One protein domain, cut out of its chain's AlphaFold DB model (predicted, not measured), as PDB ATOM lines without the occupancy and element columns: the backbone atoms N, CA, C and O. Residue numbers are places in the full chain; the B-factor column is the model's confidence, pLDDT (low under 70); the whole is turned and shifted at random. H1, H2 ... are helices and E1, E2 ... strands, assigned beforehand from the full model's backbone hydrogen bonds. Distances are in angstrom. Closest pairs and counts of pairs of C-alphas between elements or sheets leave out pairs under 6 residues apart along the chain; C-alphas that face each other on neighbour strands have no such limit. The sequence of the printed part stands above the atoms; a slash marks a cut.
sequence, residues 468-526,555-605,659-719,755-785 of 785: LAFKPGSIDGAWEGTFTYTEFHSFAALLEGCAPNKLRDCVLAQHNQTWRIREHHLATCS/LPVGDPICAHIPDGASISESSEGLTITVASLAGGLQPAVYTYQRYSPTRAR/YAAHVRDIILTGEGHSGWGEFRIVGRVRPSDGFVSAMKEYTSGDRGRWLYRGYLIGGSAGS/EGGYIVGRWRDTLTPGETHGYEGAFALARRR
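Overview. This is residues 468 to 526, 555 to 605, 659 to 719 and 755 to 785 of the 785 residues of an uncharacterized protein of Phellinidium pouzarii (UniProt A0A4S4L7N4). Eight strands, E1, E2, E6, E7, E8, E9, E10 and E11, ring round into a closed barrel, and a small sheet of three strands, E3, E4 and E5, branches off it beside the last residues of E2. Two short helices, H1 and H2, lie where E1 passes over to E2 at one far end of the whole, and two more, H3 and H4, lie near the other end of E2. The printed part has 202 residues with four named helices and eleven named strands, in the order E1 H1 H2 E2 E3 E4 E5 H3 H4 E6 E7 E8 E9 E10 E11. Each neighbour pair of strands is antiparallel, and the class is mostly strand. The whole is compact, with a radius of gyration of the C-alphas of 18.1 A and spans of 57, 49 and 32 A.

Arrangement. E1, residues 477 to 486, is the antiparallel neighbour of E2, residues 508 to 523, with N 479 and O 515 2.8 A apart, within hydrogen-bond range. Between them in the chain stand H1, residues 488 to 495, and H2, residues 500 to 504, which touch; their closest C-alphas, those of Ser 490 and Leu 503, are 6.4 A apart. H1 is on the barrel, H2 is not on it. E2 bends by 66 degrees at residue 512, and its pairing is staggered: residues 508 to 517 pair with E1, residues 520 to 521 with E5, residues 592 to 598, where N 521 and O 597 are 2.8 A apart. E3, residues 570 to 573, and E4, residues 577 to 582, form a hairpin, with N 572 and O 579 2.9 A apart. E4 and E5 form another, with N 580 and O 594 2.8 A apart; E3, E4 and E5 are a meander, each strand the antiparallel neighbour of the one before. H3, residues 601 to 605, is not on the barrel, while H4, residues 659 to 662, is on it; the two are close but not clearly touching, with the C-alphas of Ala 604 and Tyr 659 6.0 A apart. E6, residues 663 to 674, is on the other side of E2 from E1 and E5, with N 516 and O 671 2.8 A apart. A second meander runs from E6 through E7, residues 677 to 685, and E8, residues 692 to 698, to E9, residues 705 to 713, in three hairpins, with N 668 and O 683, N 680 and O 697, and N 694 and O 708 each 2.8 A apart. E10, residues 758 to 765, is beside E9, with N 709 and O 762 2.8 A apart, and forms a hairpin with E11, residues 776 to 783, where N 759 and O 781 are 2.9 A apart. E11 and E1 close the ring, with N 484 and O 778 2.8 A apart. In H1, H2 and H3 every O i to N i+4 pair is within hydrogen-bond range; H4 is too short for such a pair.

Along the chain. E1 begins at C-alpha 477, (-34.225, -42.577, -89.618), and is 29.1 A long; H1 is 10.6 A. E2, the longest strand by residues, is 42.4 A from first to last C-alpha. E6 is 31.6 A, E7 25.2 A and E9 25.0 A. E10 is 22.2 A and E11 23.0 A, ending at C-alpha 783, (-40.842, -43.915, -86.730).

Size, cuts and confidence. The C-alphas farthest apart, those of Asn 501 and Gly 588, are 58.2 A apart. Residues 527 to 554, 606 to 658 and 720 to 754 are not printed, with C-alpha gaps of 19.8, 8.1 and 8.9 A. Of the links printed whole, none is long. Residues 555 to 569 hold no named element. The mean pLDDT of the printed part is 84.8, and 17 residues are under 70, among them 584 to 589 and 715 to 719.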
ATOM      1  N   LEU A 468     -27.965 -60.581 -81.983       68.50
ATOM      2  CA  LEU A 468     -29.248 -60.649 -82.694       68.50
ATOM      3  C   LEU A 468     -30.430 -60.098 -81.873       68.50
ATOM      4  O   LEU A 468     -31.570 -60.174 -82.321       68.50
ATOM      5  N   ALA A 469     -30.182 -59.549 -80.677       75.31
ATOM      6  CA  ALA A 469     -31.199 -58.873 -79.857       75.31
ATOM      7  C   ALA A 469     -31.553 -57.456 -80.362       75.31
ATOM      8  O   ALA A 469     -32.442 -56.794 -79.816       75.31
ATOM      9  N   PHE A 470     -30.857 -57.004 -81.407       83.56
ATOM     10  CA  PHE A 470     -31.049 -55.744 -82.107       83.56
ATOM     11  C   PHE A 470     -30.801 -55.966 -83.606       83.56
ATOM     12  O   PHE A 470     -29.868 -56.677 -83.975       83.56
ATOM     13  N   LYS A 471     -31.633 -55.380 -84.475       84.50
ATOM     14  CA  LYS A 471     -31.492 -55.498 -85.932       84.50
ATOM     15  C   LYS A 471     -30.655 -54.318 -86.447       84.50
ATOM     16  O   LYS A 471     -31.136 -53.191 -86.354       84.50
ATOM     17  N   PRO A 472     -29.458 -54.532 -87.017       83.62
ATOM     18  CA  PRO A 472     -28.667 -53.429 -87.553       83.62
ATOM     19  C   PRO A 472     -29.434 -52.648 -88.624       83.62
ATOM     20  O   PRO A 472     -30.073 -53.246 -89.497       83.62
ATOM     21  N   GLY A 473     -29.372 -51.324 -88.546       85.38
ATOM     22  CA  GLY A 473     -30.085 -50.390 -89.414       85.38
ATOM     23  C   GLY A 473     -31.515 -50.065 -88.995       85.38
ATOM     24  O   GLY A 473     -32.182 -49.280 -89.667       85.38
ATOM     25  N   SER A 474     -32.034 -50.696 -87.940       84.94
ATOM     26  CA  SER A 474     -33.442 -50.540 -87.551       84.94
ATOM     27  C   SER A 474     -33.737 -49.261 -86.768       84.94
ATOM     28  O   SER A 474     -34.907 -48.891 -86.667       84.94
ATOM     29  N   ILE A 475     -32.713 -48.572 -86.244       89.50
ATOM     30  CA  ILE A 475     -32.884 -47.301 -85.519       89.50
ATOM     31  C   ILE A 475     -32.563 -46.070 -86.381       89.50
ATOM     32  O   ILE A 475     -32.948 -44.957 -86.024       89.50
ATOM     33  N   ASP A 476     -31.896 -46.255 -87.525       89.25
ATOM     34  CA  ASP A 476     -31.631 -45.181 -88.489       89.25
ATOM     35  C   ASP A 476     -32.952 -44.603 -89.035       89.25
ATOM     36  O   ASP A 476     -33.875 -45.341 -89.407       89.25
ATOM     37  N   GLY A 477     -33.067 -43.276 -89.061       90.12
ATOM     38  CA  GLY A 477     -34.225 -42.577 -89.618       90.12
ATOM     39  C   GLY A 477     -34.760 -41.440 -88.751       90.12
ATOM     40  O   GLY A 477     -34.125 -40.989 -87.795       90.12
ATOM     41  N   ALA A 478     -35.939 -40.949 -89.134       91.12
ATOM     42  CA  ALA A 478     -36.664 -39.910 -88.420       91.12
ATOM     43  C   ALA A 478     -37.685 -40.525 -87.455       91.12
ATOM     44  O   ALA A 478     -38.384 -41.483 -87.786       91.12
ATOM     45  N   TRP A 479     -37.780 -39.946 -86.267       91.69
ATOM     46  CA  TRP A 479     -38.621 -40.403 -85.171       91.69
ATOM     47  C   TRP A 479     -39.358 -39.219 -84.572       91.69
ATOM     48  O   TRP A 479     -38.804 -38.125 -84.469       91.69
ATOM     49  N   GLU A 480     -40.586 -39.433 -84.132       88.62
ATOM     50  CA  GLU A 480     -41.385 -38.409 -83.473       88.62
ATOM     51  C   GLU A 480     -42.190 -38.996 -82.325       88.62
ATOM     52  O   GLU A 480     -42.600 -40.154 -82.344       88.62
ATOM     53  N   GLY A 481     -42.423 -38.196 -81.297       89.06
ATOM     54  CA  GLY A 481     -43.252 -38.619 -80.183       89.06
ATOM     55  C   GLY A 481     -43.119 -37.682 -79.008       89.06
ATOM     56  O   GLY A 481     -42.910 -36.480 -79.178       89.06
ATOM     57  N   THR A 482     -43.260 -38.228 -77.808       86.88
ATOM     58  CA  THR A 482     -43.383 -37.430 -76.592       86.88
ATOM     59  C   THR A 482     -42.467 -37.927 -75.491       86.88
ATOM     60  O   THR A 482     -42.075 -39.095 -75.440       86.88
ATOM     61  N   PHE A 483     -42.108 -37.017 -74.596       89.50
ATOM     62  CA  PHE A 483     -41.586 -37.359 -73.281       89.50
ATOM     63  C   PHE A 483     -42.421 -36.684 -72.206       89.50
ATOM     64  O   PHE A 483     -43.100 -35.685 -72.447       89.50
ATOM     65  N   THR A 484     -42.370 -37.264 -71.018       90.00
ATOM     66  CA  THR A 484     -43.155 -36.857 -69.860       90.00
ATOM     67  C   THR A 484     -42.251 -36.571 -68.681       90.00
ATOM     68  O   THR A 484     -41.195 -37.194 -68.574       90.00
ATOM     69  N   TYR A 485     -42.667 -35.670 -67.797       87.88
ATOM     70  CA  TYR A 485     -41.980 -35.400 -66.539       87.88
ATOM     71  C   TYR A 485     -42.975 -35.055 -65.433       87.88
ATOM     72  O   TYR A 485     -44.008 -34.424 -65.669       87.88
ATOM     73  N   THR A 486     -42.672 -35.515 -64.223       87.25
ATOM     74  CA  THR A 486     -43.445 -35.232 -63.011       87.25
ATOM     75  C   THR A 486     -42.909 -33.986 -62.323       87.25
ATOM     76  O   THR A 486     -41.750 -33.619 -62.497       87.25
ATOM     77  N   GLU A 487     -43.716 -33.328 -61.501       85.88
ATOM     78  CA  GLU A 487     -43.205 -32.259 -60.642       85.88
ATOM     79  C   GLU A 487     -42.079 -32.769 -59.727       85.88
ATOM     80  O   GLU A 487     -42.136 -33.896 -59.225       85.88
ATOM     81  N   PHE A 488     -41.077 -31.923 -59.464       83.62
ATOM     82  CA  PHE A 488     -39.912 -32.304 -58.659       83.62
ATOM     83  C   PHE A 488     -40.306 -32.822 -57.268       83.62
ATOM     84  O   PHE A 488     -39.765 -33.823 -56.815       83.62
ATOM     85  N   HIS A 489     -41.305 -32.212 -56.621       84.81
ATOM     86  CA  HIS A 489     -41.808 -32.662 -55.318       84.81
ATOM     87  C   HIS A 489     -42.441 -34.060 -55.377       84.81
ATOM     88  O   HIS A 489     -42.253 -34.862 -54.466       84.81
ATOM     89  N   SER A 490     -43.170 -34.376 -56.449       85.06
ATOM     90  CA  SER A 490     -43.760 -35.706 -56.649       85.06
ATOM     91  C   SER A 490     -42.695 -36.756 -56.943       85.06
ATOM     92  O   SER A 490     -42.815 -37.898 -56.501       85.06
ATOM     93  N   PHE A 491     -41.635 -36.373 -57.655       85.06
ATOM     94  CA  PHE A 491     -40.487 -37.243 -57.869       85.06
ATOM     95  C   PHE A 491     -39.657 -37.453 -56.593       85.06
ATOM     96  O   PHE A 491     -39.296 -38.581 -56.282       85.06
ATOM     97  N   ALA A 492     -39.395 -36.406 -55.811       86.31
ATOM     98  CA  ALA A 492     -38.712 -36.527 -54.524       86.31
ATOM     99  C   ALA A 492     -39.483 -37.460 -53.576       86.31
ATOM    100  O   ALA A 492     -38.912 -38.398 -53.029       86.31
ATOM    101  N   ALA A 493     -40.806 -37.293 -53.500       84.12
ATOM    102  CA  ALA A 493     -41.682 -38.179 -52.739       84.12
ATOM    103  C   ALA A 493     -41.596 -39.649 -53.201       84.12
ATOM    104  O   ALA A 493     -41.673 -40.567 -52.383       84.12
ATOM    105  N   LEU A 494     -41.407 -39.889 -54.505       83.44
ATOM    106  CA  LEU A 494     -41.183 -41.230 -55.049       83.44
ATOM    107  C   LEU A 494     -39.895 -41.856 -54.499       83.44
ATOM    108  O   LEU A 494     -39.904 -43.024 -54.110       83.44
ATOM    109  N   LEU A 495     -38.804 -41.085 -54.457       83.50
ATOM    110  CA  LEU A 495     -37.515 -41.536 -53.926       83.50
ATOM    111  C   LEU A 495     -37.554 -41.781 -52.414       83.50
ATOM    112  O   LEU A 495     -36.873 -42.677 -51.922       83.50
ATOM    113  N   GLU A 496     -38.383 -41.030 -51.691       85.50
ATOM    114  CA  GLU A 496     -38.638 -41.216 -50.257       85.50
ATOM    115  C   GLU A 496     -39.518 -42.442 -49.951       85.50
ATOM    116  O   GLU A 496     -39.733 -42.779 -48.787       85.50
ATOM    117  N   GLY A 497     -40.020 -43.134 -50.979       80.94
ATOM    118  CA  GLY A 497     -40.850 -44.324 -50.814       80.94
ATOM    119  C   GLY A 497     -42.295 -44.014 -50.420       80.94
ATOM    120  O   GLY A 497     -42.932 -44.839 -49.762       80.94
ATOM    121  N   CYS A 498     -42.823 -42.848 -50.814       83.75
ATOM    122  CA  CYS A 498     -44.226 -42.498 -50.587       83.75
ATOM    123  C   CYS A 498     -45.195 -43.514 -51.210       83.75
ATOM    124  O   CYS A 498     -44.857 -44.277 -52.123       83.75
ATOM    125  N   ALA A 499     -46.434 -43.488 -50.723       85.94
ATOM    126  CA  ALA A 499     -47.499 -44.334 -51.234       85.94
ATOM    127  C   ALA A 499     -47.873 -43.989 -52.699       85.94
ATOM    128  O   ALA A 499     -47.624 -42.869 -53.168       85.94
ATOM    129  N   PRO A 500     -48.466 -44.937 -53.453       86.00
ATOM    130  CA  PRO A 500     -48.768 -44.766 -54.875       86.00
ATOM    131  C   PRO A 500     -49.701 -43.593 -55.185       86.00
ATOM    132  O   PRO A 500     -49.600 -43.007 -56.266       86.00
ATOM    133  N   ASN A 501     -50.595 -43.227 -54.257       86.88
ATOM    134  CA  ASN A 501     -51.502 -42.086 -54.403       86.88
ATOM    135  C   ASN A 501     -50.781 -40.790 -54.816       86.88
ATOM    136  O   ASN A 501     -51.277 -40.060 -55.670       86.88
ATOM    137  N   LYS A 502     -49.563 -40.550 -54.319       86.31
ATOM    138  CA  LYS A 502     -48.793 -39.344 -54.634       86.31
ATOM    139  C   LYS A 502     -48.456 -39.241 -56.119       86.31
ATOM    140  O   LYS A 502     -48.542 -38.163 -56.697       86.31
ATOM    141  N   LEU A 503     -48.091 -40.361 -56.743       85.94
ATOM    142  CA  LEU A 503     -47.780 -40.424 -58.171       85.94
ATOM    143  C   LEU A 503     -49.052 -40.506 -59.024       85.94
ATOM    144  O   LEU A 503     -49.101 -39.937 -60.116       85.94
ATOM    145  N   ARG A 504     -50.094 -41.170 -58.514       85.38
ATOM    146  CA  ARG A 504     -51.419 -41.217 -59.142       85.38
ATOM    147  C   ARG A 504     -51.991 -39.812 -59.320       85.38
ATOM    148  O   ARG A 504     -52.367 -39.454 -60.434       85.38
ATOM    149  N   ASP A 505     -51.946 -39.007 -58.269       84.25
ATOM    150  CA  ASP A 505     -52.560 -37.679 -58.224       84.25
ATOM    151  C   ASP A 505     -51.615 -36.585 -58.779       84.25
ATOM    152  O   ASP A 505     -52.003 -35.429 -58.934       84.25
ATOM    153  N   CYS A 506     -50.373 -36.945 -59.128       85.56
ATOM    154  CA  CYS A 506     -49.384 -36.033 -59.705       85.56
ATOM    155  C   CYS A 506     -49.803 -35.532 -61.094       85.56
ATOM    156  O   CYS A 506     -50.147 -36.326 -61.978       85.56
ATOM    157  N   VAL A 507     -49.650 -34.227 -61.330       81.81
ATOM    158  CA  VAL A 507     -49.740 -33.639 -62.671       81.81
ATOM    159  C   VAL A 507     -48.530 -34.079 -63.492       81.81
ATOM    160  O   VAL A 507     -47.391 -34.034 -63.024       81.81
ATOM    161  N   LEU A 508     -48.781 -34.544 -64.715       85.31
ATOM    162  CA  LEU A 508     -47.736 -34.973 -65.635       85.31
ATOM    163  C   LEU A 508     -47.654 -33.990 -66.797       85.31
ATOM    164  O   LEU A 508     -48.603 -33.856 -67.571       85.31
ATOM    165  N   ALA A 509     -46.510 -33.335 -66.936       85.69
ATOM    166  CA  ALA A 509     -46.232 -32.518 -68.103       85.69
ATOM    167  C   ALA A 509     -45.752 -33.403 -69.257       85.69
ATOM    168  O   ALA A 509     -45.118 -34.440 -69.043       85.69
ATOM    169  N   GLN A 510     -46.059 -32.992 -70.487       86.25
ATOM    170  CA  GLN A 510     -45.663 -33.702 -71.700       86.25
ATOM    171  C   GLN A 510     -45.178 -32.720 -72.758       86.25
ATOM    172  O   GLN A 510     -45.767 -31.657 -72.934       86.25
ATOM    173  N   HIS A 511     -44.136 -33.100 -73.491       85.00
ATOM    174  CA  HIS A 511     -43.634 -32.329 -74.623       85.00
ATOM    175  C   HIS A 511     -43.358 -33.227 -75.818       85.00
ATOM    176  O   HIS A 511     -42.868 -34.350 -75.678       85.00
ATOM    177  N   ASN A 512     -43.622 -32.680 -77.001       87.69
ATOM    178  CA  ASN A 512     -43.281 -33.312 -78.263       87.69
ATOM    179  C   ASN A 512     -41.781 -33.187 -78.539       87.69
ATOM    180  O   ASN A 512     -41.116 -32.229 -78.119       87.69
ATOM    181  N   GLN A 513     -41.262 -34.151 -79.286       89.50
ATOM    182  CA  GLN A 513     -39.903 -34.136 -79.797       89.50
ATOM    183  C   GLN A 513     -39.799 -34.909 -81.110       89.50
ATOM    184  O   GLN A 513     -40.538 -35.865 -81.343       89.50
ATOM    185  N   THR A 514     -38.842 -34.499 -81.935       93.88
ATOM    186  CA  THR A 514     -38.493 -35.148 -83.201       93.88
ATOM    187  C   THR A 514     -36.999 -35.408 -83.239       93.88
ATOM    188  O   THR A 514     -36.212 -34.562 -82.808       93.88
ATOM    189  N   TRP A 515     -36.604 -36.608 -83.651       94.75
ATOM    190  CA  TRP A 515     -35.217 -37.061 -83.686       94.75
ATOM    191  C   TRP A 515     -34.889 -37.534 -85.098       94.75
ATOM    192  O   TRP A 515     -35.688 -38.218 -85.731       94.75
ATOM    193  N   ARG A 516     -33.686 -37.235 -85.572       95.56
ATOM    194  CA  ARG A 516     -33.085 -37.837 -86.756       95.56
ATOM    195  C   ARG A 516     -31.832 -38.574 -86.316       95.56
ATOM    196  O   ARG A 516     -30.841 -37.944 -85.951       95.56
ATOM    197  N   ILE A 517     -31.893 -39.902 -86.322       94.94
ATOM    198  CA  ILE A 517     -30.821 -40.777 -85.839       94.94
ATOM    199  C   ILE A 517     -30.113 -41.421 -87.025       94.94
ATOM    200  O   ILE A 517     -30.736 -41.781 -88.022       94.94
ATOM    201  N   ARG A 518     -28.798 -41.568 -86.884       93.94
ATOM    202  CA  ARG A 518     -27.900 -42.267 -87.793       93.94
ATOM    203  C   ARG A 518     -27.168 -43.371 -87.049       93.94
ATOM    204  O   ARG A 518     -26.674 -43.148 -85.939       93.94
ATOM    205  N   GLU A 519     -27.097 -44.535 -87.680       92.19
ATOM    206  CA  GLU A 519     -26.489 -45.744 -87.119       92.19
ATOM    207  C   GLU A 519     -25.116 -46.012 -87.760       92.19
ATOM    208  O   GLU A 519     -24.978 -46.054 -88.988       92.19
ATOM    209  N   HIS A 520     -24.087 -46.188 -86.927       93.25
ATOM    210  CA  HIS A 520     -22.706 -46.423 -87.356       93.25
ATOM    211  C   HIS A 520     -22.164 -47.701 -86.731       93.25
ATOM    212  O   HIS A 520     -22.263 -47.897 -85.520       93.25
ATOM    213  N   HIS A 521     -21.582 -48.577 -87.546       90.00
ATOM    214  CA  HIS A 521     -21.202 -49.926 -87.135       90.00
ATOM    215  C   HIS A 521     -19.701 -50.140 -87.181       90.00
ATOM    216  O   HIS A 521     -19.022 -49.744 -88.133       90.00
ATOM    217  N   LEU A 522     -19.218 -50.880 -86.191       87.50
ATOM    218  CA  LEU A 522     -17.957 -51.591 -86.268       87.50
ATOM    219  C   LEU A 522     -18.250 -53.034 -86.674       87.50
ATOM    220  O   LEU A 522     -18.875 -53.766 -85.907       87.50
ATOM    221  N   ALA A 523     -17.816 -53.451 -87.862       79.44
ATOM    222  CA  ALA A 523     -17.982 -54.823 -88.338       79.44
ATOM    223  C   ALA A 523     -16.618 -55.457 -88.646       79.44
ATOM    224  O   ALA A 523     -15.777 -54.833 -89.290       79.44
ATOM    225  N   THR A 524     -16.398 -56.692 -88.190       77.75
ATOM    226  CA  THR A 524     -15.185 -57.468 -88.519       77.75
ATOM    227  C   THR A 524     -15.314 -58.076 -89.916       77.75
ATOM    228  O   THR A 524     -16.345 -58.679 -90.205       77.75
ATOM    229  N   CYS A 525     -14.286 -57.953 -90.760       56.56
ATOM    230  CA  CYS A 525     -14.206 -58.650 -92.048       56.56
ATOM    231  C   CYS A 525     -13.559 -60.028 -91.833       56.56
ATOM    232  O   CYS A 525     -12.517 -60.112 -91.190       56.56
ATOM    233  N   SER A 526     -14.146 -61.102 -92.354       49.28
ATOM    234  CA  SER A 526     -13.725 -62.495 -92.122       49.28
ATOM    235  C   SER A 526     -12.493 -62.954 -92.920       49.28
ATOM    236  O   SER A 526     -12.189 -64.144 -92.963       49.28
ATOM    237  N   LEU A 555     -15.162 -49.487 -79.245       89.62
ATOM    238  CA  LEU A 555     -14.873 -48.332 -78.397       89.62
ATOM    239  C   LEU A 555     -14.802 -48.786 -76.927       89.62
ATOM    240  O   LEU A 555     -15.694 -49.528 -76.483       89.62
ATOM    241  N   PRO A 556     -13.808 -48.337 -76.140       90.44
ATOM    242  CA  PRO A 556     -13.796 -48.563 -74.702       90.44
ATOM    243  C   PRO A 556     -15.120 -48.126 -74.068       90.44
ATOM    244  O   PRO A 556     -15.796 -47.220 -74.556       90.44
ATOM    245  N   VAL A 557     -15.537 -48.808 -73.007       90.69
ATOM    246  CA  VAL A 557     -16.771 -48.453 -72.297       90.69
ATOM    247  C   VAL A 557     -16.487 -47.221 -71.442       90.69
ATOM    248  O   VAL A 557     -15.633 -47.279 -70.560       90.69
ATOM    249  N   GLY A 558     -17.166 -46.113 -71.741       91.75
ATOM    250  CA  GLY A 558     -17.106 -44.887 -70.944       91.75
ATOM    251  C   GLY A 558     -18.125 -44.850 -69.809       91.75
ATOM    252  O   GLY A 558     -18.737 -45.865 -69.474       91.75
ATOM    253  N   ASP A 559     -18.337 -43.661 -69.245       92.00
ATOM    254  CA  ASP A 559     -19.287 -43.463 -68.151       92.00
ATOM    255  C   ASP A 559     -20.739 -43.746 -68.612       92.00
ATOM    256  O   ASP A 559     -21.185 -43.212 -69.640       92.00
ATOM    257  N   PRO A 560     -21.519 -44.551 -67.866       92.19
ATOM    258  CA  PRO A 560     -22.940 -44.751 -68.123       92.19
ATOM    259  C   PRO A 560     -23.785 -43.477 -68.242       92.19
ATOM    260  O   PRO A 560     -24.741 -43.475 -69.025       92.19
ATOM    261  N   ILE A 561     -23.475 -42.403 -67.499       92.62
ATOM    262  CA  ILE A 561     -24.208 -41.124 -67.608       92.62
ATOM    263  C   ILE A 561     -23.897 -40.374 -68.911       92.62
ATOM    264  O   ILE A 561     -24.720 -39.584 -69.370       92.62
ATOM    265  N   CYS A 562     -22.777 -40.702 -69.558       92.62
ATOM    266  CA  CYS A 562     -22.362 -40.210 -70.873       92.62
ATOM    267  C   CYS A 562     -22.684 -41.224 -71.987       92.62
ATOM    268  O   CYS A 562     -21.969 -41.325 -72.982       92.62
ATOM    269  N   ALA A 563     -23.747 -42.018 -71.815       94.69
ATOM    270  CA  ALA A 563     -24.171 -43.052 -72.762       94.69
ATOM    271  C   ALA A 563     -23.077 -44.084 -73.110       94.69
ATOM    272  O   ALA A 563     -23.087 -44.658 -74.200       94.69
ATOM    273  N   HIS A 564     -22.166 -44.356 -72.166       94.50
ATOM    274  CA  HIS A 564     -21.031 -45.278 -72.321       94.50
ATOM    275  C   HIS A 564     -20.003 -44.844 -73.377       94.50
ATOM    276  O   HIS A 564     -19.231 -45.674 -73.871       94.50
ATOM    277  N   ILE A 565     -19.985 -43.552 -73.716       94.19
ATOM    278  CA  ILE A 565     -18.951 -42.922 -74.539       94.19
ATOM    279  C   ILE A 565     -17.790 -42.494 -73.625       94.19
ATOM    280  O   ILE A 565     -18.054 -41.889 -72.586       94.19
ATOM    281  N   PRO A 566     -16.522 -42.815 -73.954       92.69
ATOM    282  CA  PRO A 566     -15.367 -42.420 -73.149       92.69
ATOM    283  C   PRO A 566     -15.260 -40.910 -72.945       92.69
ATOM    284  O   PRO A 566     -15.514 -40.126 -73.863       92.69
ATOM    285  N   ASP A 567     -14.808 -40.509 -71.761       87.62
ATOM    286  CA  ASP A 567     -14.557 -39.104 -71.459       87.62
ATOM    287  C   ASP A 567     -13.481 -38.523 -72.381       87.62
ATOM    288  O   ASP A 567     -12.480 -39.164 -72.708       87.62
ATOM    289  N   GLY A 568     -13.702 -37.285 -72.824       84.69
ATOM    290  CA  GLY A 568     -12.804 -36.608 -73.759       84.69
ATOM    291  C   GLY A 568     -12.821 -37.175 -75.183       84.69
ATOM    292  O   GLY A 568     -11.984 -36.770 -75.990       84.69
ATOM    293  N   ALA A 569     -13.750 -38.081 -75.515       90.25
ATOM    294  CA  ALA A 569     -13.930 -38.542 -76.885       90.25
ATOM    295  C   ALA A 569     -14.412 -37.397 -77.789       90.25
ATOM    296  O   ALA A 569     -15.443 -36.774 -77.527       90.25
ATOM    297  N   SER A 570     -13.693 -37.141 -78.880       91.19
ATOM    298  CA  SER A 570     -14.144 -36.245 -79.944       91.19
ATOM    299  C   SER A 570     -14.712 -37.058 -81.100       91.19
ATOM    300  O   SER A 570     -14.139 -38.063 -81.522       91.19
ATOM    301  N   ILE A 571     -15.874 -36.635 -81.588       92.62
ATOM    302  CA  ILE A 571     -16.635 -37.355 -82.605       92.62
ATOM    303  C   ILE A 571     -16.700 -36.486 -83.855       92.62
ATOM    304  O   ILE A 571     -17.189 -35.357 -83.804       92.62
ATOM    305  N   SER A 572     -16.222 -37.017 -84.977       91.69
ATOM    306  CA  SER A 572     -16.342 -36.395 -86.291       91.69
ATOM    307  C   SER A 572     -17.089 -37.320 -87.244       91.69
ATOM    308  O   SER A 572     -16.725 -38.477 -87.456       91.69
ATOM    309  N   GLU A 573     -18.177 -36.808 -87.808       91.00
ATOM    310  CA  GLU A 573     -18.992 -37.525 -88.781       91.00
ATOM    311  C   GLU A 573     -18.627 -37.076 -90.201       91.00
ATOM    312  O   GLU A 573     -18.482 -35.883 -90.467       91.00
ATOM    313  N   SER A 574     -18.485 -38.035 -91.117       86.75
ATOM    314  CA  SER A 574     -18.268 -37.807 -92.546       86.75
ATOM    315  C   SER A 574     -19.338 -38.522 -93.376       86.75
ATOM    316  O   SER A 574     -20.168 -39.272 -92.860       86.75
ATOM    317  N   SER A 575     -19.325 -38.324 -94.696       80.38
ATOM    318  CA  SER A 575     -20.213 -39.056 -95.609       80.38
ATOM    319  C   SER A 575     -19.969 -40.571 -95.612       80.38
ATOM    320  O   SER A 575     -20.872 -41.327 -95.966       80.38
ATOM    321  N   GLU A 576     -18.772 -41.016 -95.226       73.94
ATOM    322  CA  GLU A 576     -18.360 -42.425 -95.256       73.94
ATOM    323  C   GLU A 576     -18.579 -43.152 -93.919       73.94
ATOM    324  O   GLU A 576     -18.655 -44.386 -93.885       73.94
ATOM    325  N   GLY A 577     -18.720 -42.408 -92.816       87.25
ATOM    326  CA  GLY A 577     -18.885 -42.983 -91.488       87.25
ATOM    327  C   GLY A 577     -18.576 -42.017 -90.351       87.25
ATOM    328  O   GLY A 577     -18.772 -40.808 -90.459       87.25
ATOM    329  N   LEU A 578     -18.096 -42.570 -89.245       93.44
ATOM    330  CA  LEU A 578     -17.835 -41.858 -88.002       93.44
ATOM    331  C   LEU A 578     -16.414 -42.147 -87.533       93.44
ATOM    332  O   LEU A 578     -15.993 -43.302 -87.496       93.44
ATOM    333  N   THR A 579     -15.692 -41.109 -87.130       93.19
ATOM    334  CA  THR A 579     -14.399 -41.244 -86.461       93.19
ATOM    335  C   THR A 579     -14.525 -40.747 -85.029       93.19
ATOM    336  O   THR A 579     -15.024 -39.650 -84.784       93.19
ATOM    337  N   ILE A 580     -14.082 -41.562 -84.076       92.44
ATOM    338  CA  ILE A 580     -14.055 -41.227 -82.653       92.44
ATOM    339  C   ILE A 580     -12.605 -41.233 -82.199       92.44
ATOM    340  O   ILE A 580     -11.919 -42.246 -82.324       92.44
ATOM    341  N   THR A 581     -12.139 -40.109 -81.669       91.06
ATOM    342  CA  THR A 581     -10.780 -39.969 -81.144       91.06
ATOM    343  C   THR A 581     -10.838 -39.874 -79.630       91.06
ATOM    344  O   THR A 581     -11.519 -39.002 -79.099       91.06
ATOM    345  N   VAL A 582     -10.127 -40.754 -78.929       88.25
ATOM    346  CA  VAL A 582     -10.056 -40.768 -77.461       88.25
ATOM    347  C   VAL A 582      -8.654 -40.345 -77.035       88.25
ATOM    348  O   VAL A 582      -7.657 -40.923 -77.479       88.25
ATOM    349  N   ALA A 583      -8.570 -39.321 -76.185       79.81
ATOM    350  CA  ALA A 583      -7.300 -38.858 -75.639       79.81
ATOM    351  C   ALA A 583      -6.642 -39.971 -74.805       79.81
ATOM    352  O   ALA A 583      -7.288 -40.596 -73.965       79.81
ATOM    353  N   SER A 584      -5.353 -40.232 -75.034       66.06
ATOM    354  CA  SER A 584      -4.629 -41.222 -74.236       66.06
ATOM    355  C   SER A 584      -4.370 -40.677 -72.831       66.06
ATOM    356  O   SER A 584      -3.761 -39.621 -72.670       66.06
ATOM    357  N   LEU A 585      -4.812 -41.413 -71.807       56.78
ATOM    358  CA  LEU A 585      -4.634 -41.060 -70.391       56.78
ATOM    359  C   LEU A 585      -3.166 -41.151 -69.923       56.78
ATOM    360  O   LEU A 585      -2.833 -40.653 -68.851       56.78
ATOM    361  N   ALA A 586      -2.277 -41.763 -70.712       53.78
ATOM    362  CA  ALA A 586      -0.850 -41.846 -70.416       53.78
ATOM    363  C   ALA A 586      -0.077 -40.823 -71.262       53.78
ATOM    364  O   ALA A 586       0.037 -40.968 -72.483       53.78
ATOM    365  N   GLY A 587       0.447 -39.785 -70.602       45.47
ATOM    366  CA  GLY A 587       1.193 -38.688 -71.223       45.47
ATOM    367  C   GLY A 587       2.334 -39.183 -72.116       45.47
ATOM    368  O   GLY A 587       3.386 -39.576 -71.617       45.47
ATOM    369  N   GLY A 588       2.110 -39.162 -73.434       54.41
ATOM    370  CA  GLY A 588       3.095 -39.519 -74.462       54.41
ATOM    371  C   GLY A 588       2.581 -40.409 -75.602       54.41
ATOM    372  O   GLY A 588       3.260 -40.520 -76.619       54.41
ATOM    373  N   LEU A 589       1.402 -41.028 -75.481       62.31
ATOM    374  CA  LEU A 589       0.827 -41.874 -76.538       62.31
ATOM    375  C   LEU A 589      -0.092 -41.077 -77.478       62.31
ATOM    376  O   LEU A 589      -0.865 -40.230 -77.031       62.31
ATOM    377  N   GLN A 590      -0.019 -41.379 -78.782       71.19
ATOM    378  CA  GLN A 590      -0.949 -40.854 -79.790       71.19
ATOM    379  C   GLN A 590      -2.402 -41.174 -79.389       71.19
ATOM    380  O   GLN A 590      -2.650 -42.247 -78.826       71.19
ATOM    381  N   PRO A 591      -3.362 -40.269 -79.651       80.56
ATOM    382  CA  PRO A 591      -4.759 -40.521 -79.342       80.56
ATOM    383  C   PRO A 591      -5.272 -41.733 -80.129       80.56
ATOM    384  O   PRO A 591      -4.924 -41.932 -81.295       80.56
ATOM    385  N   ALA A 592      -6.094 -42.555 -79.479       85.56
ATOM    386  CA  ALA A 592      -6.664 -43.739 -80.105       85.56
ATOM    387  C   ALA A 592      -7.810 -43.323 -81.033       85.56
ATOM    388  O   ALA A 592      -8.726 -42.616 -80.609       85.56
ATOM    389  N   VAL A 593      -7.754 -43.761 -82.290       88.00
ATOM    390  CA  VAL A 593      -8.746 -43.429 -83.318       88.00
ATOM    391  C   VAL A 593      -9.557 -44.672 -83.657       88.00
ATOM    392  O   VAL A 593      -9.005 -45.692 -84.065       88.00
ATOM    393  N   TYR A 594     -10.873 -44.570 -83.516       90.50
ATOM    394  CA  TYR A 594     -11.835 -45.620 -83.825       90.50
ATOM    395  C   TYR A 594     -12.681 -45.185 -85.013       90.50
ATOM    396  O   TYR A 594     -13.205 -44.072 -85.028       90.50
ATOM    397  N   THR A 595     -12.832 -46.062 -86.000       90.69
ATOM    398  CA  THR A 595     -13.610 -45.774 -87.206       90.69
ATOM    399  C   THR A 595     -14.812 -46.696 -87.289       90.69
ATOM    400  O   THR A 595     -14.713 -47.908 -87.103       90.69
ATOM    401  N   TYR A 596     -15.962 -46.100 -87.567       92.50
ATOM    402  CA  TYR A 596     -17.227 -46.786 -87.753       92.50
ATOM    403  C   TYR A 596     -17.755 -46.438 -89.125       92.50
ATOM    404  O   TYR A 596     -17.565 -45.335 -89.634       92.50
ATOM    405  N   GLN A 597     -18.446 -47.388 -89.721       89.81
ATOM    406  CA  GLN A 597     -19.021 -47.223 -91.041       89.81
ATOM    407  C   GLN A 597     -20.495 -46.905 -90.894       89.81
ATOM    408  O   GLN A 597     -21.201 -47.580 -90.142       89.81
ATOM    409  N   ARG A 598     -20.978 -45.917 -91.646       88.75
ATOM    410  CA  ARG A 598     -22.410 -45.642 -91.683       88.75
ATOM    411  C   ARG A 598     -23.148 -46.869 -92.213       88.75
ATOM    412  O   ARG A 598     -22.746 -47.450 -93.230       88.75
ATOM    413  N   TYR A 599     -24.225 -47.260 -91.538       84.69
ATOM    414  CA  TYR A 599     -25.066 -48.341 -92.026       84.69
ATOM    415  C   TYR A 599     -25.634 -48.000 -93.410       84.69
ATOM    416  O   TYR A 599     -26.137 -46.903 -93.646       84.69
ATOM    417  N   SER A 600     -25.588 -48.965 -94.330       81.19
ATOM    418  CA  SER A 600     -26.420 -48.932 -95.530       81.19
ATOM    419  C   SER A 600     -26.858 -50.344 -95.930       81.19
ATOM    420  O   SER A 600     -26.055 -51.283 -95.847       81.19
ATOM    421  N   PRO A 601     -28.101 -50.516 -96.421       75.69
ATOM    422  CA  PRO A 601     -28.585 -51.813 -96.892       75.69
ATOM    423  C   PRO A 601     -27.718 -52.401 -98.011       75.69
ATOM    424  O   PRO A 601     -27.439 -53.600 -98.016       75.69
ATOM    425  N   THR A 602     -27.246 -51.561 -98.937       77.44
ATOM    426  CA  THR A 602     -26.382 -51.967-100.057       77.44
ATOM    427  C   THR A 602     -25.065 -52.552 -99.568       77.44
ATOM    428  O   THR A 602     -24.640 -53.600-100.046       77.44
ATOM    429  N   ARG A 603     -24.437 -51.922 -98.569       73.56
ATOM    430  CA  ARG A 603     -23.175 -52.403 -98.002       73.56
ATOM    431  C   ARG A 603     -23.364 -53.676 -97.192       73.56
ATOM    432  O   ARG A 603     -22.563 -54.593 -97.328       73.56
ATOM    433  N   ALA A 604     -24.435 -53.752 -96.401       73.50
ATOM    434  CA  ALA A 604     -24.780 -54.982 -95.699       73.50
ATOM    435  C   ALA A 604     -24.948 -56.133 -96.702       73.50
ATOM    436  O   ALA A 604     -24.362 -57.190 -96.512       73.50
ATOM    437  N   ARG A 605     -25.660 -55.917 -97.819       73.69
ATOM    438  CA  ARG A 605     -25.782 -56.901 -98.911       73.69
ATOM    439  C   ARG A 605     -24.431 -57.284 -99.515       73.69
ATOM    440  O   ARG A 605     -24.157 -58.475 -99.615       73.69
ATOM    441  N   TYR A 659     -24.223 -60.224 -91.633       75.00
ATOM    442  CA  TYR A 659     -23.757 -58.889 -91.277       75.00
ATOM    443  C   TYR A 659     -23.981 -58.594 -89.785       75.00
ATOM    444  O   TYR A 659     -23.040 -58.240 -89.083       75.00
ATOM    445  N   ALA A 660     -25.189 -58.847 -89.264       74.12
ATOM    446  CA  ALA A 660     -25.496 -58.659 -87.844       74.12
ATOM    447  C   ALA A 660     -24.608 -59.485 -86.898       74.12
ATOM    448  O   ALA A 660     -24.228 -58.998 -85.839       74.12
ATOM    449  N   ALA A 661     -24.222 -60.707 -87.282       73.06
ATOM    450  CA  ALA A 661     -23.308 -61.529 -86.490       73.06
ATOM    451  C   ALA A 661     -21.877 -60.957 -86.416       73.06
ATOM    452  O   ALA A 661     -21.159 -61.254 -85.460       73.06
ATOM    453  N   HIS A 662     -21.484 -60.139 -87.397       77.69
ATOM    454  CA  HIS A 662     -20.166 -59.507 -87.482       77.69
ATOM    455  C   HIS A 662     -20.126 -58.083 -86.921       77.69
ATOM    456  O   HIS A 662     -19.032 -57.554 -86.718       77.69
ATOM    457  N   VAL A 663     -21.280 -57.470 -86.637       81.94
ATOM    458  CA  VAL A 663     -21.343 -56.187 -85.927       81.94
ATOM    459  C   VAL A 663     -20.874 -56.394 -84.485       81.94
ATOM    460  O   VAL A 663     -21.428 -57.197 -83.734       81.94
ATOM    461  N   ARG A 664     -19.819 -55.672 -84.104       82.69
ATOM    462  CA  ARG A 664     -19.193 -55.719 -82.774       82.69
ATOM    463  C   ARG A 664     -19.596 -54.553 -81.889       82.69
ATOM    464  O   ARG A 664     -19.576 -54.694 -80.671       82.69
ATOM    465  N   ASP A 665     -19.944 -53.424 -82.494       88.00
ATOM    466  CA  ASP A 665     -20.302 -52.204 -81.784       88.00
ATOM    467  C   ASP A 665     -21.167 -51.301 -82.669       88.00
ATOM    468  O   ASP A 665     -21.006 -51.288 -83.895       88.00
ATOM    469  N   ILE A 666     -22.090 -50.569 -82.046       91.88
ATOM    470  CA  ILE A 666     -23.052 -49.696 -82.727       91.88
ATOM    471  C   ILE A 666     -23.067 -48.349 -82.016       91.88
ATOM    472  O   ILE A 666     -23.488 -48.252 -80.859       91.88
ATOM    473  N   ILE A 667     -22.654 -47.312 -82.742       95.56
ATOM    474  CA  ILE A 667     -22.683 -45.923 -82.295       95.56
ATOM    475  C   ILE A 667     -23.842 -45.207 -82.973       95.56
ATOM    476  O   ILE A 667     -24.076 -45.338 -84.176       95.56
ATOM    477  N   LEU A 668     -24.561 -44.428 -82.179       96.44
ATOM    478  CA  LEU A 668     -25.662 -43.595 -82.620       96.44
ATOM    479  C   LEU A 668     -25.208 -42.145 -82.633       96.44
ATOM    480  O   LEU A 668     -24.597 -41.662 -81.681       96.44
ATOM    481  N   THR A 669     -25.566 -41.444 -83.695       96.69
ATOM    482  CA  THR A 669     -25.445 -39.986 -83.775       96.69
ATOM    483  C   THR A 669     -26.762 -39.419 -84.255       96.69
ATOM    484  O   THR A 669     -27.540 -40.112 -84.910       96.69
ATOM    485  N   GLY A 670     -27.045 -38.168 -83.942       95.25
ATOM    486  CA  GLY A 670     -28.280 -37.572 -84.400       95.25
ATOM    487  C   GLY A 670     -28.456 -36.137 -83.980       95.25
ATOM    488  O   GLY A 670     -27.630 -35.540 -83.292       95.25
ATOM    489  N   GLU A 671     -29.581 -35.606 -84.409       95.94
ATOM    490  CA  GLU A 671     -30.034 -34.259 -84.109       95.94
ATOM    491  C   GLU A 671     -31.549 -34.269 -83.962       95.94
ATOM    492  O   GLU A 671     -32.223 -35.229 -84.348       95.94
ATOM    493  N   GLY A 672     -32.101 -33.221 -83.375       95.56
ATOM    494  CA  GLY A 672     -33.535 -33.133 -83.208       95.56
ATOM    495  C   GLY A 672     -33.984 -31.831 -82.584       95.56
ATOM    496  O   GLY A 672     -33.185 -30.945 -82.281       95.56
ATOM    497  N   HIS A 673     -35.292 -31.747 -82.387       93.25
ATOM    498  CA  HIS A 673     -35.947 -30.587 -81.808       93.25
ATOM    499  C   HIS A 673     -37.016 -31.024 -80.804       93.25
ATOM    500  O   HIS A 673     -37.729 -32.008 -81.019       93.25
ATOM    501  N   SER A 674     -37.133 -30.304 -79.689       90.31
ATOM    502  CA  SER A 674     -38.194 -30.476 -78.689       90.31
ATOM    503  C   SER A 674     -38.819 -29.127 -78.343       90.31
ATOM    504  O   SER A 674     -38.363 -28.082 -78.799       90.31
ATOM    505  N   GLY A 675     -39.817 -29.115 -77.456       80.75
ATOM    506  CA  GLY A 675     -40.305 -27.862 -76.863       80.75
ATOM    507  C   GLY A 675     -39.223 -27.031 -76.149       80.75
ATOM    508  O   GLY A 675     -39.458 -25.867 -75.842       80.75
ATOM    509  N   TRP A 676     -38.040 -27.598 -75.893       83.31
ATOM    510  CA  TRP A 676     -36.895 -26.899 -75.311       83.31
ATOM    511  C   TRP A 676     -35.787 -26.591 -76.336       83.31
ATOM    512  O   TRP A 676     -34.678 -26.250 -75.931       83.31
ATOM    513  N   GLY A 677     -36.064 -26.663 -77.636       90.00
ATOM    514  CA  GLY A 677     -35.140 -26.251 -78.693       90.00
ATOM    515  C   GLY A 677     -34.367 -27.399 -79.337       90.00
ATOM    516  O   GLY A 677     -34.703 -28.578 -79.176       90.00
ATOM    517  N   GLU A 678     -33.342 -27.025 -80.098       94.62
ATOM    518  CA  GLU A 678     -32.497 -27.936 -80.869       94.62
ATOM    519  C   GLU A 678     -31.481 -28.670 -79.994       94.62
ATOM    520  O   GLU A 678     -30.935 -28.129 -79.028       94.62
ATOM    521  N   PHE A 679     -31.208 -29.922 -80.345       95.69
ATOM    522  CA  PHE A 679     -30.250 -30.757 -79.635       95.69
ATOM    523  C   PHE A 679     -29.525 -31.721 -80.566       95.69
ATOM    524  O   PHE A 679     -29.994 -32.058 -81.653       95.69
ATOM    525  N   ARG A 680     -28.385 -32.213 -80.083       95.44
ATOM    526  CA  ARG A 680     -27.626 -33.318 -80.667       95.44
ATOM    527  C   ARG A 680     -27.785 -34.575 -79.829       95.44
ATOM    528  O   ARG A 680     -28.045 -34.509 -78.627       95.44
ATOM    529  N   ILE A 681     -27.630 -35.717 -80.488       96.19
ATOM    530  CA  ILE A 681     -27.671 -37.040 -79.879       96.19
ATOM    531  C   ILE A 681     -26.355 -37.752 -80.162       96.19
ATOM    532  O   ILE A 681     -25.908 -37.810 -81.307       96.19
ATOM    533  N   VAL A 682     -25.789 -38.355 -79.122       96.12
ATOM    534  CA  VAL A 682     -24.735 -39.364 -79.230       96.12
ATOM    535  C   VAL A 682     -25.134 -40.537 -78.352       96.12
ATOM    536  O   VAL A 682     -25.538 -40.346 -77.211       96.12
ATOM    537  N   GLY A 683     -25.043 -41.756 -78.858       95.94
ATOM    538  CA  GLY A 683     -25.443 -42.930 -78.098       95.94
ATOM    539  C   GLY A 683     -24.754 -44.201 -78.540       95.94
ATOM    540  O   GLY A 683     -23.928 -44.209 -79.450       95.94
ATOM    541  N   ARG A 684     -25.121 -45.291 -77.879       94.25
ATOM    542  CA  ARG A 684     -24.570 -46.618 -78.106       94.25
ATOM    543  C   ARG A 684     -25.630 -47.681 -77.834       94.25
ATOM    544  O   ARG A 684     -26.477 -47.513 -76.952       94.25
ATOM    545  N   VAL A 685     -25.587 -48.778 -78.585       92.12
ATOM    546  CA  VAL A 685     -26.488 -49.923 -78.386       92.12
ATOM    547  C   VAL A 685     -25.742 -51.033 -77.665       92.12
ATOM    548  O   VAL A 685     -24.693 -51.483 -78.123       92.12
ATOM    549  N   ARG A 686     -26.290 -51.495 -76.539       87.88
ATOM    550  CA  ARG A 686     -25.719 -52.589 -75.758       87.88
ATOM    551  C   ARG A 686     -25.804 -53.911 -76.533       87.88
ATOM    552  O   ARG A 686     -26.917 -54.373 -76.798       87.88
ATOM    553  N   PRO A 687     -24.675 -54.589 -76.814       78.50
ATOM    554  CA  PRO A 687     -24.681 -55.821 -77.600       78.50
ATOM    555  C   PRO A 687     -25.401 -56.996 -76.936       78.50
ATOM    556  O   PRO A 687     -25.773 -57.936 -77.626       78.50
ATOM    557  N   SER A 688     -25.560 -56.995 -75.604       74.75
ATOM    558  CA  SER A 688     -26.113 -58.153 -74.895       74.75
ATOM    559  C   SER A 688     -27.620 -58.342 -75.110       74.75
ATOM    560  O   SER A 688     -28.103 -59.473 -75.166       74.75
ATOM    561  N   ASP A 689     -28.361 -57.240 -75.210       79.00
ATOM    562  CA  ASP A 689     -29.825 -57.240 -75.234       79.00
ATOM    563  C   ASP A 689     -30.441 -56.143 -76.116       79.00
ATOM    564  O   ASP A 689     -31.660 -55.994 -76.130       79.00
ATOM    565  N   GLY A 690     -29.637 -55.361 -76.840       85.94
ATOM    566  CA  GLY A 690     -30.129 -54.272 -77.683       85.94
ATOM    567  C   GLY A 690     -30.623 -53.044 -76.915       85.94
ATOM    568  O   GLY A 690     -31.362 -52.239 -77.481       85.94
ATOM    569  N   PHE A 691     -30.267 -52.898 -75.633       90.81
ATOM    570  CA  PHE A 691     -30.620 -51.715 -74.846       90.81
ATOM    571  C   PHE A 691     -29.923 -50.469 -75.399       90.81
ATOM    572  O   PHE A 691     -28.698 -50.417 -75.510       90.81
ATOM    573  N   VAL A 692     -30.714 -49.459 -75.741       94.31
ATOM    574  CA  VAL A 692     -30.240 -48.191 -76.295       94.31
ATOM    575  C   VAL A 692     -29.922 -47.243 -75.147       94.31
ATOM    576  O   VAL A 692     -30.760 -47.049 -74.266       94.31
ATOM    577  N   SER A 693     -28.737 -46.634 -75.175       96.00
ATOM    578  CA  SER A 693     -28.341 -45.537 -74.289       96.00
ATOM    579  C   SER A 693     -27.917 -44.349 -75.148       96.00
ATOM    580  O   SER A 693     -27.030 -44.488 -75.985       96.00
ATOM    581  N   ALA A 694     -28.567 -43.201 -74.994       96.81
ATOM    582  CA  ALA A 694     -28.365 -42.031 -75.839       96.81
ATOM    583  C   ALA A 694     -28.320 -40.755 -74.997       96.81
ATOM    584  O   ALA A 694     -29.259 -40.432 -74.279       96.81
ATOM    585  N   MET A 695     -27.226 -40.017 -75.097       96.00
ATOM    586  CA  MET A 695     -27.065 -38.696 -74.515       96.00
ATOM    587  C   MET A 695     -27.633 -37.655 -75.473       96.00
ATOM    588  O   MET A 695     -27.270 -37.607 -76.648       96.00
ATOM    589  N   LYS A 696     -28.512 -36.810 -74.948       95.38
ATOM    590  CA  LYS A 696     -29.098 -35.656 -75.616       95.38
ATOM    591  C   LYS A 696     -28.515 -34.381 -75.017       95.38
ATOM    592  O   LYS A 696     -28.586 -34.185 -73.804       95.38
ATOM    593  N   GLU A 697     -27.993 -33.509 -75.867       93.94
ATOM    594  CA  GLU A 697     -27.357 -32.247 -75.479       93.94
ATOM    595  C   GLU A 697     -27.934 -31.094 -76.302       93.94
ATOM    596  O   GLU A 697     -27.901 -31.128 -77.533       93.94
ATOM    597  N   TYR A 698     -28.497 -30.089 -75.631       92.81
ATOM    598  CA  TYR A 698     -29.063 -28.918 -76.305       92.81
ATOM    599  C   TYR A 698     -27.954 -28.034 -76.885       92.81
ATOM    600  O   TYR A 698     -26.941 -27.793 -76.235       92.81
ATOM    601  N   THR A 699     -28.146 -27.544 -78.112       87.56
ATOM    602  CA  THR A 699     -27.131 -26.753 -78.837       87.56
ATOM    603  C   THR A 699     -27.038 -25.307 -78.354       87.56
ATOM    604  O   THR A 699     -26.034 -24.640 -78.597       87.56
ATOM    605  N   SER A 700     -28.075 -24.818 -77.672       78.06
ATOM    606  CA  SER A 700     -28.169 -23.443 -77.190       78.06
ATOM    607  C   SER A 700     -28.638 -23.375 -75.735       78.06
ATOM    608  O   SER A 700     -29.644 -23.993 -75.372       78.06
ATOM    609  N   GLY A 701     -27.968 -22.533 -74.943       70.38
ATOM    610  CA  GLY A 701     -28.310 -22.224 -73.551       70.38
ATOM    611  C   GLY A 701     -27.873 -23.284 -72.532       70.38
ATOM    612  O   GLY A 701     -27.396 -24.356 -72.886       70.38
ATOM    613  N   ASP A 702     -28.101 -23.001 -71.248       70.25
ATOM    614  CA  ASP A 702     -27.665 -23.842 -70.118       70.25
ATOM    615  C   ASP A 702     -28.629 -25.012 -69.818       70.25
ATOM    616  O   ASP A 702     -28.841 -25.405 -68.672       70.25
ATOM    617  N   ARG A 703     -29.255 -25.587 -70.854       78.69
ATOM    618  CA  ARG A 703     -30.302 -26.625 -70.707       78.69
ATOM    619  C   ARG A 703     -29.746 -28.028 -70.431       78.69
ATOM    620  O   ARG A 703     -30.521 -28.967 -70.244       78.69
ATOM    621  N   GLY A 704     -28.421 -28.155 -70.385       82.31
ATOM    622  CA  GLY A 704     -27.704 -29.335 -69.917       82.31
ATOM    623  C   GLY A 704     -27.820 -30.572 -70.809       82.31
ATOM    624  O   GLY A 704     -28.333 -30.541 -71.933       82.31
ATOM    625  N   ARG A 705     -27.306 -31.682 -70.269       91.12
ATOM    626  CA  ARG A 705     -27.280 -33.008 -70.891       91.12
ATOM    627  C   ARG A 705     -28.311 -33.916 -70.226       91.12
ATOM    628  O   ARG A 705     -28.551 -33.833 -69.024       91.12
ATOM    629  N   TRP A 706     -28.911 -34.787 -71.025       94.69
ATOM    630  CA  TRP A 706     -29.970 -35.697 -70.600       94.69
ATOM    631  C   TRP A 706     -29.708 -37.084 -71.163       94.69
ATOM    632  O   TRP A 706     -29.412 -37.226 -72.347       94.69
ATOM    633  N   LEU A 707     -29.852 -38.117 -70.341       96.31
ATOM    634  CA  LEU A 707     -29.628 -39.495 -70.766       96.31
ATOM    635  C   LEU A 707     -30.959 -40.178 -71.067       96.31
ATOM    636  O   LEU A 707     -31.781 -40.349 -70.176       96.31
ATOM    637  N   TYR A 708     -31.148 -40.625 -72.300       97.25
ATOM    638  CA  TYR A 708     -32.297 -41.395 -72.767       97.25
ATOM    639  C   TYR A 708     -31.915 -42.862 -72.869       97.25
ATOM    640  O   TYR A 708     -30.878 -43.211 -73.428       97.25
ATOM    641  N   ARG A 709     -32.756 -43.738 -72.322       95.75
ATOM    642  CA  ARG A 709     -32.498 -45.175 -72.300       95.75
ATOM    643  C   ARG A 709     -33.755 -45.956 -72.609       95.75
ATOM    644  O   ARG A 709     -34.818 -45.606 -72.100       95.75
ATOM    645  N   GLY A 710     -33.640 -47.032 -73.373       94.44
ATOM    646  CA  GLY A 710     -34.820 -47.768 -73.797       94.44
ATOM    647  C   GLY A 710     -34.546 -48.916 -74.752       94.44
ATOM    648  O   GLY A 710     -33.416 -49.373 -74.898       94.44
ATOM    649  N   TYR A 711     -35.607 -49.368 -75.408       91.69
ATOM    650  CA  TYR A 711     -35.557 -50.411 -76.425       91.69
ATOM    651  C   TYR A 711     -36.269 -49.959 -77.695       91.69
ATOM    652  O   TYR A 711     -37.235 -49.195 -77.642       91.69
ATOM    653  N   LEU A 712     -35.807 -50.497 -78.822       90.00
ATOM    654  CA  LEU A 712     -36.568 -50.520 -80.060       90.00
ATOM    655  C   LEU A 712     -37.503 -51.743 -80.065       90.00
ATOM    656  O   LEU A 712     -37.049 -52.880 -79.879       90.00
ATOM    657  N   ILE A 713     -38.794 -51.501 -80.286       85.75
ATOM    658  CA  ILE A 713     -39.866 -52.505 -80.281       85.75
ATOM    659  C   ILE A 713     -40.576 -52.504 -81.640       85.75
ATOM    660  O   ILE A 713     -40.913 -51.440 -82.156       85.75
ATOM    661  N   GLY A 714     -40.825 -53.690 -82.209       71.25
ATOM    662  CA  GLY A 714     -41.687 -53.865 -83.388       71.25
ATOM    663  C   GLY A 714     -41.141 -53.350 -84.729       71.25
ATOM    664  O   GLY A 714     -41.902 -53.244 -85.683       71.25
ATOM    665  N   GLY A 715     -39.848 -53.027 -84.834       62.12
ATOM    666  CA  GLY A 715     -39.251 -52.487 -86.063       62.12
ATOM    667  C   GLY A 715     -38.812 -53.557 -87.072       62.12
ATOM    668  O   GLY A 715     -37.983 -54.414 -86.758       62.12
ATOM    669  N   SER A 716     -39.279 -53.453 -88.321       53.50
ATOM    670  CA  SER A 716     -38.704 -54.171 -89.468       53.50
ATOM    671  C   SER A 716     -37.812 -53.231 -90.273       53.50
ATOM    672  O   SER A 716     -38.260 -52.190 -90.732       53.50
ATOM    673  N   ALA A 717     -36.535 -53.579 -90.469       39.31
ATOM    674  CA  ALA A 717     -35.725 -52.864 -91.458       39.31
ATOM    675  C   ALA A 717     -36.302 -53.092 -92.866       39.31
ATOM    676  O   ALA A 717     -36.282 -54.238 -93.323       39.31
ATOM    677  N   GLY A 718     -36.776 -52.002 -93.473       36.84
ATOM    678  CA  GLY A 718     -36.841 -51.698 -94.901       36.84
ATOM    679  C   GLY A 718     -36.590 -52.851 -95.857       36.84
ATOM    680  O   GLY A 718     -35.428 -53.179 -96.126       36.84
ATOM    681  N   SER A 719     -37.648 -53.392 -96.457       29.06
ATOM    682  CA  SER A 719     -37.502 -54.014 -97.772       29.06
ATOM    683  C   SER A 719     -37.381 -52.894 -98.802       29.06
ATOM    684  O   SER A 719     -38.360 -52.258 -99.159       29.06
ATOM    685  N   GLU A 755     -44.020 -50.127 -92.067       50.38
ATOM    686  CA  GLU A 755     -42.720 -50.466 -91.469       50.38
ATOM    687  C   GLU A 755     -42.434 -49.686 -90.155       50.38
ATOM    688  O   GLU A 755     -41.320 -49.200 -89.927       50.38
ATOM    689  N   GLY A 756     -43.431 -49.500 -89.282       59.62
ATOM    690  CA  GLY A 756     -43.295 -48.677 -88.068       59.62
ATOM    691  C   GLY A 756     -42.777 -49.437 -86.838       59.62
ATOM    692  O   GLY A 756     -43.413 -50.384 -86.388       59.62
ATOM    693  N   GLY A 757     -41.651 -49.004 -86.255       76.94
ATOM    694  CA  GLY A 757     -41.177 -49.426 -84.925       76.94
ATOM    695  C   GLY A 757     -41.313 -48.311 -83.879       76.94
ATOM    696  O   GLY A 757     -41.599 -47.164 -84.231       76.94
ATOM    697  N   TYR A 758     -41.057 -48.631 -82.605       87.12
ATOM    698  CA  TYR A 758     -41.100 -47.680 -81.485       87.12
ATOM    699  C   TYR A 758     -39.803 -47.664 -80.682       87.12
ATOM    700  O   TYR A 758     -39.358 -48.714 -80.219       87.12
ATOM    701  N   ILE A 759     -39.248 -46.479 -80.431       92.69
ATOM    702  CA  ILE A 759     -38.216 -46.288 -79.405       92.69
ATOM    703  C   ILE A 759     -38.928 -45.875 -78.122       92.69
ATOM    704  O   ILE A 759     -39.505 -44.791 -78.053       92.69
ATOM    705  N   VAL A 760     -38.880 -46.720 -77.095       94.31
ATOM    706  CA  VAL A 760     -39.529 -46.447 -75.806       94.31
ATOM    707  C   VAL A 760     -38.566 -46.619 -74.649       94.31
ATOM    708  O   VAL A 760     -37.765 -47.555 -74.616       94.31
ATOM    709  N   GLY A 761     -38.692 -45.747 -73.654       95.69
ATOM    710  CA  GLY A 761     -38.034 -45.944 -72.377       95.69
ATOM    711  C   GLY A 761     -38.141 -44.740 -71.457       95.69
ATOM    712  O   GLY A 761     -39.204 -44.136 -71.329       95.69
ATOM    713  N   ARG A 762     -37.045 -44.417 -70.773       95.00
ATOM    714  CA  ARG A 762     -36.968 -43.337 -69.786       95.00
ATOM    715  C   ARG A 762     -35.785 -42.435 -70.081       95.00
ATOM    716  O   ARG A 762     -34.703 -42.917 -70.417       95.00
ATOM    717  N   TRP A 763     -35.990 -41.141 -69.910       94.88
ATOM    718  CA  TRP A 763     -34.908 -40.172 -69.831       94.88
ATOM    719  C   TRP A 763     -34.575 -39.898 -68.362       94.88
ATOM    720  O   TRP A 763     -35.417 -40.123 -67.494       94.88
ATOM    721  N   ARG A 764     -33.352 -39.447 -68.085       92.56
ATOM    722  CA  ARG A 764     -32.904 -39.015 -66.760       92.56
ATOM    723  C   ARG A 764     -31.905 -37.867 -66.830       92.56
ATOM    724  O   ARG A 764     -31.269 -37.662 -67.868       92.56
ATOM    725  N   ASP A 765     -31.739 -37.157 -65.722       91.25
ATOM    726  CA  ASP A 765     -30.653 -36.192 -65.568       91.25
ATOM    727  C   ASP A 765     -29.273 -36.883 -65.517       91.25
ATOM    728  O   ASP A 765     -29.143 -38.053 -65.124       91.25
ATOM    729  N   THR A 766     -28.239 -36.147 -65.927       92.50
ATOM    730  CA  THR A 766     -26.835 -36.597 -65.913       92.50
ATOM    731  C   THR A 766     -26.023 -35.997 -64.762       92.50
ATOM    732  O   THR A 766     -24.808 -36.155 -64.739       92.50
ATOM    733  N   LEU A 767     -26.654 -35.243 -63.853       90.12
ATOM    734  CA  LEU A 767     -25.980 -34.627 -62.700       90.12
ATOM    735  C   LEU A 767     -25.927 -35.598 -61.520       90.12
ATOM    736  O   LEU A 767     -24.971 -35.622 -60.750       90.12
ATOM    737  N   THR A 768     -26.964 -36.414 -61.401       89.81
ATOM    738  CA  THR A 768     -27.056 -37.497 -60.440       89.81
ATOM    739  C   THR A 768     -26.145 -38.644 -60.890       89.81
ATOM    740  O   THR A 768     -26.206 -39.026 -62.064       89.81
ATOM    741  N   PRO A 769     -25.330 -39.236 -59.996       90.00
ATOM    742  CA  PRO A 769     -24.493 -40.387 -60.326       90.00
ATOM    743  C   PRO A 769     -25.270 -41.551 -60.959       90.00
ATOM    744  O   PRO A 769     -26.469 -41.739 -60.726       90.00
ATOM    745  N   GLY A 770     -24.589 -42.368 -61.765       84.12
ATOM    746  CA  GLY A 770     -25.218 -43.516 -62.425       84.12
ATOM    747  C   GLY A 770     -25.717 -44.593 -61.452       84.12
ATOM    748  O   GLY A 770     -26.653 -45.324 -61.748       84.12
ATOM    749  N   GLU A 771     -25.137 -44.671 -60.262       83.31
ATOM    750  CA  GLU A 771     -25.485 -45.678 -59.252       83.31
ATOM    751  C   GLU A 771     -26.742 -45.318 -58.448       83.31
ATOM    752  O   GLU A 771     -27.304 -46.170 -57.761       83.31
ATOM    753  N   THR A 772     -27.209 -44.072 -58.549       84.62
ATOM    754  CA  THR A 772     -28.369 -43.564 -57.816       84.62
ATOM    755  C   THR A 772     -29.540 -43.259 -58.751       84.62
ATOM    756  O   THR A 772     -29.401 -43.120 -59.974       84.62
ATOM    757  N   HIS A 773     -30.738 -43.188 -58.169       83.19
ATOM    758  CA  HIS A 773     -31.949 -42.803 -58.887       83.19
ATOM    759  C   HIS A 773     -31.946 -41.288 -59.125       83.19
ATOM    760  O   HIS A 773     -32.196 -40.514 -58.203       83.19
ATOM    761  N   GLY A 774     -31.638 -40.883 -60.359       86.19
ATOM    762  CA  GLY A 774     -31.775 -39.500 -60.822       86.19
ATOM    763  C   GLY A 774     -33.216 -39.149 -61.159       86.19
ATOM    764  O   GLY A 774     -34.059 -40.034 -61.224       86.19
ATOM    765  N   TYR A 775     -33.494 -37.870 -61.387       90.31
ATOM    766  CA  TYR A 775     -34.780 -37.395 -61.886       90.31
ATOM    767  C   TYR A 775     -35.059 -38.006 -63.257       90.31
ATOM    768  O   TYR A 775     -34.308 -37.768 -64.203       90.31
ATOM    769  N   GLU A 776     -36.121 -38.813 -63.356       90.69
ATOM    770  CA  GLU A 776     -36.457 -39.566 -64.567       90.69
ATOM    771  C   GLU A 776     -37.895 -39.321 -65.032       90.69
ATOM    772  O   GLU A 776     -38.795 -39.042 -64.239       90.69
ATOM    773  N   GLY A 777     -38.134 -39.542 -66.322       91.75
ATOM    774  CA  GLY A 777     -39.477 -39.578 -66.891       91.75
ATOM    775  C   GLY A 777     -39.567 -40.497 -68.101       91.75
ATOM    776  O   GLY A 777     -38.556 -40.924 -68.656       91.75
ATOM    777  N   ALA A 778     -40.787 -40.846 -68.502       94.19
ATOM    778  CA  ALA A 778     -41.026 -41.757 -69.619       94.19
ATOM    779  C   ALA A 778     -40.991 -41.035 -70.972       94.19
ATOM    780  O   ALA A 778     -41.335 -39.854 -71.054       94.19
ATOM    781  N   PHE A 779     -40.634 -41.751 -72.038       94.25
ATOM    782  CA  PHE A 779     -40.764 -41.287 -73.417       94.25
ATOM    783  C   PHE A 779     -41.118 -42.435 -74.365       94.25
ATOM    784  O   PHE A 779     -40.757 -43.588 -74.120       94.25
ATOM    785  N   ALA A 780     -41.778 -42.098 -75.470       92.81
ATOM    786  CA  ALA A 780     -41.985 -42.995 -76.597       92.81
ATOM    787  C   ALA A 780     -41.928 -42.209 -77.908       92.81
ATOM    788  O   ALA A 780     -42.477 -41.109 -78.000       92.81
ATOM    789  N   LEU A 781     -41.273 -42.787 -78.910       88.94
ATOM    790  CA  LEU A 781     -41.147 -42.253 -80.260       88.94
ATOM    791  C   LEU A 781     -41.594 -43.315 -81.259       88.94
ATOM    792  O   LEU A 781     -41.182 -44.469 -81.149       88.94
ATOM    793  N   ALA A 782     -42.392 -42.919 -82.238       86.69
ATOM    794  CA  ALA A 782     -42.725 -43.709 -83.410       86.69
ATOM    795  C   ALA A 782     -41.833 -43.292 -84.583       86.69
ATOM    796  O   ALA A 782     -41.387 -42.143 -84.666       86.69
ATOM    797  N   ARG A 783     -41.556 -44.227 -85.492       84.25
ATOM    798  CA  ARG A 783     -40.842 -43.915 -86.730       84.25
ATOM    799  C   ARG A 783     -41.728 -43.049 -87.627       84.25
ATOM    800  O   ARG A 783     -42.884 -43.398 -87.858       84.25
ATOM    801  N   ARG A 784     -41.190 -41.938 -88.127       79.12
ATOM    802  CA  ARG A 784     -41.885 -41.078 -89.089       79.12
ATOM    803  C   ARG A 784     -41.880 -41.764 -90.458       79.12
ATOM    804  O   ARG A 784     -40.834 -42.271 -90.866       79.12
ATOM    805  N   ARG A 785     -43.052 -41.811 -91.099       60.41
ATOM    806  CA  ARG A 785     -43.236 -42.353 -92.453       60.41
ATOM    807  C   ARG A 785     -42.605 -41.445 -93.504       60.41
ATOM    808  O   ARG A 785     -42.628 -40.207 -93.296       60.41
TER     809      ARG A 785